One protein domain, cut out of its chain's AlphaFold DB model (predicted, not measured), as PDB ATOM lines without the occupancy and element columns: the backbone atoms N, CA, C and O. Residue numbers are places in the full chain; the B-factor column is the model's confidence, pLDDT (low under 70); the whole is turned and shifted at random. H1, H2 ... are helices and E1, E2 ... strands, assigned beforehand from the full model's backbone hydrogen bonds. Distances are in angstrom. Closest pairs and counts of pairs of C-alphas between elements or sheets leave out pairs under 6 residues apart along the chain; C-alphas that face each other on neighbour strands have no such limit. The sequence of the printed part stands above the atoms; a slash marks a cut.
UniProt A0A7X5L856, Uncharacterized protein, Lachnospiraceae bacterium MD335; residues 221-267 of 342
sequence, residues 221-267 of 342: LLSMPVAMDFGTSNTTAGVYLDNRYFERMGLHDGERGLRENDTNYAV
ATOM      1  N   LEU A 221      34.837 -17.381 -35.790       84.00
ATOM      2  CA  LEU A 221      35.854 -18.406 -35.613       84.00
ATOM      3  C   LEU A 221      36.970 -17.868 -34.705       84.00
ATOM      4  O   LEU A 221      37.562 -16.822 -34.992       84.00
ATOM      5  N   LEU A 222      37.256 -18.599 -33.629       86.81
ATOM      6  CA  LEU A 222      38.339 -18.282 -32.699       86.81
ATOM      7  C   LEU A 222      39.706 -18.465 -33.376       86.81
ATOM      8  O   LEU A 222      39.905 -19.390 -34.164       86.81
ATOM      9  N   SER A 223      40.656 -17.577 -33.068       85.00
ATOM     10  CA  SER A 223      42.043 -17.658 -33.557       85.00
ATOM     11  C   SER A 223      42.844 -18.762 -32.863       85.00
ATOM     12  O   SER A 223      43.777 -19.308 -33.451       85.00
ATOM     13  N   MET A 224      42.464 -19.093 -31.629       89.56
ATOM     14  CA  MET A 224      43.065 -20.136 -30.807       89.56
ATOM     15  C   MET A 224      42.081 -21.294 -30.607       89.56
ATOM     16  O   MET A 224      40.874 -21.062 -30.497       89.56
ATOM     17  N   PRO A 225      42.569 -22.544 -30.538       92.25
ATOM     18  CA  PRO A 225      41.722 -23.683 -30.219       92.25
ATOM     19  C   PRO A 225      41.200 -23.590 -28.782       92.25
ATOM     20  O   PRO A 225      41.894 -23.122 -27.877       92.25
ATOM     21  N   VAL A 226      39.992 -24.105 -28.569       94.62
ATOM     22  CA  VAL A 226      39.461 -24.343 -27.224       94.62
ATOM     23  C   VAL A 226      40.169 -25.563 -26.636       94.62
ATOM     24  O   VAL A 226      40.203 -26.628 -27.256       94.62
ATOM     25  N   ALA A 227      40.722 -25.419 -25.438       95.88
ATOM     26  CA  ALA A 227      41.203 -26.531 -24.634       95.88
ATOM     27  C   ALA A 227      40.051 -27.048 -23.768       95.88
ATOM     28  O   ALA A 227      39.401 -26.275 -23.068       95.88
ATOM     29  N   MET A 228      39.804 -28.355 -23.810       95.81
ATOM     30  CA  MET A 228      38.797 -29.008 -22.977       95.81
ATOM     31  C   MET A 228      39.466 -30.085 -22.130       95.81
ATOM     32  O   MET A 228      40.038 -31.033 -22.671       95.81
ATOM     33  N   ASP A 229      39.381 -29.950 -20.810       94.75
ATOM     34  CA  ASP A 229      39.681 -31.042 -19.892       94.75
ATOM     35  C   ASP A 229      38.405 -31.845 -19.671       94.75
ATOM     36  O   ASP A 229      37.520 -31.450 -18.913       94.75
ATOM     37  N   PHE A 230      38.300 -32.968 -20.373       92.44
ATOM     38  CA  PHE A 230      37.240 -33.937 -20.154       92.44
ATOM     39  C   PHE A 230      37.643 -34.867 -19.009       92.44
ATOM     40  O   PHE A 230      38.334 -35.868 -19.224       92.44
ATOM     41  N   GLY A 231      37.260 -34.527 -17.780       91.56
ATOM     42  CA  GLY A 231      37.538 -35.308 -16.578       91.56
ATOM     43  C   GLY A 231      36.456 -36.348 -16.269       91.56
ATOM     44  O   GLY A 231      35.350 -36.320 -16.803       91.56
ATOM     45  N   THR A 232      36.772 -37.290 -15.375       88.94
ATOM     46  CA  THR A 232      35.828 -38.344 -14.950       88.94
ATOM     47  C   THR A 232      34.610 -37.772 -14.227       88.94
ATOM     48  O   THR A 232      33.502 -38.244 -14.444       88.94
ATOM     49  N   SER A 233      34.820 -36.762 -13.376       90.94
ATOM     50  CA  SER A 233      33.754 -36.149 -12.575       90.94
ATOM     51  C   SER A 233      33.251 -34.841 -13.169       90.94
ATOM     52  O   SER A 233      32.048 -34.614 -13.173       90.94
ATOM     53  N   ASN A 234      34.156 -34.005 -13.680       94.12
ATOM     54  CA  ASN A 234      33.833 -32.703 -14.253       94.12
ATOM     55  C   ASN A 234      34.595 -32.489 -15.558       94.12
ATOM     56  O   ASN A 234      35.676 -33.042 -15.757       94.12
ATOM     57  N   THR A 235      34.022 -31.648 -16.402       94.62
ATOM     58  CA  THR A 235      34.547 -31.160 -17.663       94.62
ATOM     59  C   THR A 235      34.701 -29.650 -17.571       94.62
ATOM     60  O   THR A 235      33.797 -28.956 -17.110       94.62
ATOM     61  N   THR A 236      35.829 -29.131 -18.037       95.75
ATOM     62  CA  THR A 236      36.077 -27.689 -18.126       95.75
ATOM     63  C   THR A 236      36.585 -27.358 -19.513       95.75
ATOM     64  O   THR A 236      37.383 -28.101 -20.080       95.75
ATOM     65  N   ALA A 237      36.136 -26.234 -20.057       95.88
ATOM     66  CA  ALA A 237      36.619 -25.712 -21.323       95.88
ATOM     67  C   ALA A 237      37.172 -24.303 -21.124       95.88
ATOM     68  O   ALA A 237      36.645 -23.527 -20.327       95.88
ATOM     69  N   GLY A 238      38.218 -23.966 -21.866       95.81
ATOM     70  CA  GLY A 238      38.776 -22.626 -21.877       95.81
ATOM     71  C   GLY A 238      39.504 -22.315 -23.174       95.81
ATOM     72  O   GLY A 238      39.903 -23.205 -23.924       95.81
ATOM     73  N   VAL A 239      39.663 -21.032 -23.452       95.88
ATOM     74  CA  VAL A 239      40.353 -20.529 -24.633       95.88
ATOM     75  C   VAL A 239      41.128 -19.270 -24.282       95.88
ATOM     76  O   VAL A 239      40.691 -18.451 -23.475       95.88
ATOM     77  N   TYR A 240      42.294 -19.113 -24.894       95.81
ATOM     78  CA  TYR A 240      43.030 -17.860 -24.836       95.81
ATOM     79  C   TYR A 240      42.402 -16.852 -25.803       95.81
ATOM     80  O   TYR A 240      42.323 -17.128 -27.002       95.81
ATOM     81  N   LEU A 241      41.964 -15.700 -25.292       94.38
ATOM     82  CA  LEU A 241      41.383 -14.633 -26.108       94.38
ATOM     83  C   LEU A 241      42.393 -13.494 -26.241       94.38
ATOM     84  O   LEU A 241      42.742 -12.848 -25.257       94.38
ATOM     85  N   ASP A 242      42.874 -13.267 -27.460       92.75
ATOM     86  CA  ASP A 242      43.819 -12.196 -27.770       92.75
ATOM     87  C   ASP A 242      43.110 -10.851 -28.007       92.75
ATOM     88  O   ASP A 242      41.890 -10.771 -28.177       92.75
ATOM     89  N   ASN A 243      43.890  -9.775 -28.059       92.31
ATOM     90  CA  ASN A 243      43.395  -8.438 -28.380       92.31
ATOM     91  C   ASN A 243      42.604  -8.373 -29.701       92.31
ATOM     92  O   ASN A 243      41.635  -7.627 -29.813       92.31
ATOM     93  N   ARG A 244      42.964  -9.187 -30.703       90.62
ATOM     94  CA  ARG A 244      42.273  -9.230 -32.003       90.62
ATOM     95  C   ARG A 244      40.841  -9.733 -31.873       90.62
ATOM     96  O   ARG A 244      39.972  -9.265 -32.610       90.62
ATOM     97  N   TYR A 245      40.589 -10.687 -30.975       90.31
ATOM     98  CA  TYR A 245      39.234 -11.116 -30.647       90.31
ATOM     99  C   TYR A 245      38.428  -9.963 -30.034       90.31
ATOM    100  O   TYR A 245      37.329  -9.681 -30.508       90.31
ATOM    101  N   PHE A 246      38.993  -9.253 -29.052       92.12
ATOM    102  CA  PHE A 246      38.328  -8.123 -28.390       92.12
ATOM    103  C   PHE A 246      38.030  -6.974 -29.360       92.12
ATOM    104  O   PHE A 246      36.886  -6.528 -29.436       92.12
ATOM    105  N   GLU A 247      39.003  -6.566 -30.180       90.38
ATOM    106  CA  GLU A 247      38.826  -5.541 -31.217       90.38
ATOM    107  C   GLU A 247      37.711  -5.909 -32.204       90.38
ATOM    108  O   GLU A 247      36.876  -5.074 -32.552       90.38
ATOM    109  N   ARG A 248      37.667  -7.172 -32.647       86.75
ATOM    110  CA  ARG A 248      36.662  -7.644 -33.607       86.75
ATOM    111  C   ARG A 248      35.265  -7.732 -32.996       86.75
ATOM    112  O   ARG A 248      34.287  -7.444 -33.682       86.75
ATOM    113  N   MET A 249      35.176  -8.141 -31.734       84.94
ATOM    114  CA  MET A 249      33.914  -8.223 -30.997       84.94
ATOM    115  C   MET A 249      33.444  -6.858 -30.479       84.94
ATOM    116  O   MET A 249      32.282  -6.729 -30.095       84.94
ATOM    117  N   GLY A 250      34.321  -5.849 -30.484       87.75
ATOM    118  CA  GLY A 250      34.069  -4.549 -29.869       87.75
ATOM    119  C   GLY A 250      33.926  -4.639 -28.349       87.75
ATOM    120  O   GLY A 250      33.154  -3.873 -27.783       87.75
ATOM    121  N   LEU A 251      34.614  -5.597 -27.720       88.56
ATOM    122  CA  LEU A 251      34.579  -5.824 -26.275       88.56
ATOM    123  C   LEU A 251      35.688  -5.040 -25.578       88.56
ATOM    124  O   LEU A 251      36.774  -4.846 -26.130       88.56
ATOM    125  N   HIS A 252      35.435  -4.658 -24.331       92.00
ATOM    126  CA  HIS A 252      36.458  -4.135 -23.428       92.00
ATOM    127  C   HIS A 252      36.959  -5.209 -22.456       92.00
ATOM    128  O   HIS A 252      36.225  -6.135 -22.113       92.00
ATOM    129  N   ASP A 253      38.200  -5.078 -21.981       93.69
ATOM    130  CA  ASP A 253      38.732  -5.957 -20.934       93.69
ATOM    131  C   ASP A 253      37.838  -5.930 -19.679       93.69
ATOM    132  O   ASP A 253      37.434  -4.867 -19.200       93.69
ATOM    133  N   GLY A 254      37.489  -7.112 -19.173       89.81
ATOM    134  CA  GLY A 254      36.543  -7.326 -18.078       89.81
ATOM    135  C   GLY A 254      35.064  -7.345 -18.486       89.81
ATOM    136  O   GLY A 254      34.216  -7.730 -17.674       89.81
ATOM    137  N   GLU A 255      34.713  -6.962 -19.717       86.88
ATOM    138  CA  GLU A 255      33.326  -6.995 -20.185       86.88
ATOM    139  C   GLU A 255      32.812  -8.442 -20.234       86.88
ATOM    140  O   GLU A 255      33.480  -9.339 -20.745       86.88
ATOM    141  N   ARG A 256      31.619  -8.687 -19.670       81.81
ATOM    142  CA  ARG A 256      31.033 -10.039 -19.518       81.81
ATOM    143  C   ARG A 256      31.934 -11.016 -18.742       81.81
ATOM    144  O   ARG A 256      31.810 -12.225 -18.901       81.81
ATOM    145  N   GLY A 257      32.858 -10.500 -17.928       86.50
ATOM    146  CA  GLY A 257      33.835 -11.310 -17.196       86.50
ATOM    147  C   GLY A 257      34.976 -11.861 -18.059       86.50
ATOM    148  O   GLY A 257      35.799 -12.618 -17.544       86.50
ATOM    149  N   LEU A 258      35.053 -11.477 -19.339       91.50
ATOM    150  CA  LEU A 258      36.124 -11.886 -20.242       91.50
ATOM    151  C   LEU A 258      37.378 -11.038 -20.017       91.50
ATOM    152  O   LEU A 258      37.294  -9.832 -19.808       91.50
ATOM    153  N   ARG A 259      38.550 -11.665 -20.099       95.31
ATOM    154  CA  ARG A 259      39.861 -11.030 -19.940       95.31
ATOM    155  C   ARG A 259      40.634 -11.004 -21.246       95.31
ATOM    156  O   ARG A 259      40.768 -12.032 -21.914       95.31
ATOM    157  N   GLU A 260      41.154  -9.839 -21.593       95.50
ATOM    158  CA  GLU A 260      41.955  -9.633 -22.792       95.50
ATOM    159  C   GLU A 260      43.379 -10.167 -22.599       95.50
ATOM    160  O   GLU A 260      44.021  -9.932 -21.576       95.50
ATOM    161  N   ASN A 261      43.904 -10.865 -23.608       95.00
ATOM    162  CA  ASN A 261      45.239 -11.467 -23.601       95.00
ATOM    163  C   ASN A 261      45.458 -12.460 -22.442       95.00
ATOM    164  O   ASN A 261      46.593 -12.646 -21.989       95.00
ATOM    165  N   ASP A 262      44.392 -13.134 -22.006       96.31
ATOM    166  CA  ASP A 262      44.399 -14.128 -20.929       96.31
ATOM    167  C   ASP A 262      43.546 -15.362 -21.296       96.31
ATOM    168  O   ASP A 262      42.826 -15.406 -22.303       96.31
ATOM    169  N   THR A 263      43.646 -16.403 -20.472       95.25
ATOM    170  CA  THR A 263      42.816 -17.605 -20.568       95.25
ATOM    171  C   THR A 263      41.432 -17.331 -19.995       95.25
ATOM    172  O   THR A 263      41.282 -16.964 -18.832       95.25
ATOM    173  N   ASN A 264      40.413 -17.572 -20.810       95.00
ATOM    174  CA  ASN A 264      39.010 -17.427 -20.466       95.00
ATOM    175  C   ASN A 264      38.363 -18.806 -20.384       95.00
ATOM    176  O   ASN A 264      38.629 -19.662 -21.225       95.00
ATOM    177  N   TYR A 265      37.514 -19.021 -19.386       94.50
ATOM    178  CA  TYR A 265      36.833 -20.296 -19.172       94.50
ATOM    179  C   TYR A 265      35.378 -20.200 -19.613       94.50
ATOM    180  O   TYR A 265      34.742 -19.160 -19.452       94.50
ATOM    181  N   ALA A 266      34.848 -21.297 -20.149       91.69
ATOM    182  CA  ALA A 266      33.413 -21.435 -20.330       91.69
ATOM    183  C   ALA A 266      32.738 -21.418 -18.952       91.69
ATOM    184  O   ALA A 266      33.136 -22.163 -18.053       91.69
ATOM    185  N   VAL A 267      31.736 -20.556 -18.800       89.88
ATOM    186  CA  VAL A 267      30.914 -20.472 -17.594       89.88
ATOM    187  C   VAL A 267      29.645 -21.283 -17.831       89.88
ATOM    188  O   VAL A 267      28.956 -21.112 -18.834       89.88
TER     189      VAL A 267
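This is residues 221 to 267 of the 342 residues of an uncharacterized protein of Lachnospiraceae bacterium MD335 (UniProt A0A7X5L856). A long, narrow hairpin of two antiparallel strands, E1 and E2, has its turn sticking out at one end of the domain, while the short helix H1 and a long loop, residues 250 to 261, lie at the other end. The loop folds back from H1 to the short strand E3, which pairs with the later part of E2, and the three strands make a small, staggered sheet. The printed part has 47 residues, with one named helix and three named strands in the order E1, E2, H1, E3; the sheet's order is E1, E2, E3, all antiparallel. The class is mixed, helices and strands, with under half of the residues in named elements. The whole is only just loose, close to compact, with a radius of gyration of the C-alphas of 11.7 A, and it is elongated, spanning 37 by 19 by 14 A.

E1, residues 227 to 230, and E2, residues 234 to 241, form a hairpin and are antiparallel at 177 degrees. N 227 and O 238 are within hydrogen-bond range at 2.8 A, as are N 236 and O 229 at 3.0 A. The C-alphas of Met 228 and Ala 237 face each other, 4.3 A apart. H1, residues 243 to 249, follows E2 and is not on the sheet, with 1 pair of C-alphas within 10 A. In H1 every O i to N i+4 pair is within hydrogen-bond range. E3, residues 262 to 265, is antiparallel to E2 at 147 degrees. N 239 and O 264 are within hydrogen-bond range at 2.8 A, and N 241 and O 262 at 3.1 A. The pairing is staggered: E2 pairs with E1 over residues 235 to 238 and with E3 over residues 238 to 241. E2 is the inner strand, and E1 and E3 are the edge strands. E1 is apart from H1 and from E3.

E1 begins at C-alpha 227, at (41.203, -26.531, -24.634), and is 9.5 A long from first to last C-alpha. E2, the longest strand, measures 22.9 A. H1 measures 9.8 A and begins at C-alpha 243, at (43.395, -8.438, -28.380). E3 measures 9.9 A and ends at C-alpha 265, at (36.833, -20.296, -19.172).

The two C-alphas farthest apart are those of Thr 232 and Gly 250, at 37.0 A. Residues 230 to 235 stand free. The links from E1 to E2 and from E2 to H1 are tight, and the link from H1 to E3, with 12 residues, is long. The printed part, residues 221 to 267, has no cut. The mean pLDDT of the printed part is 91.7, and no printed residue is under 70.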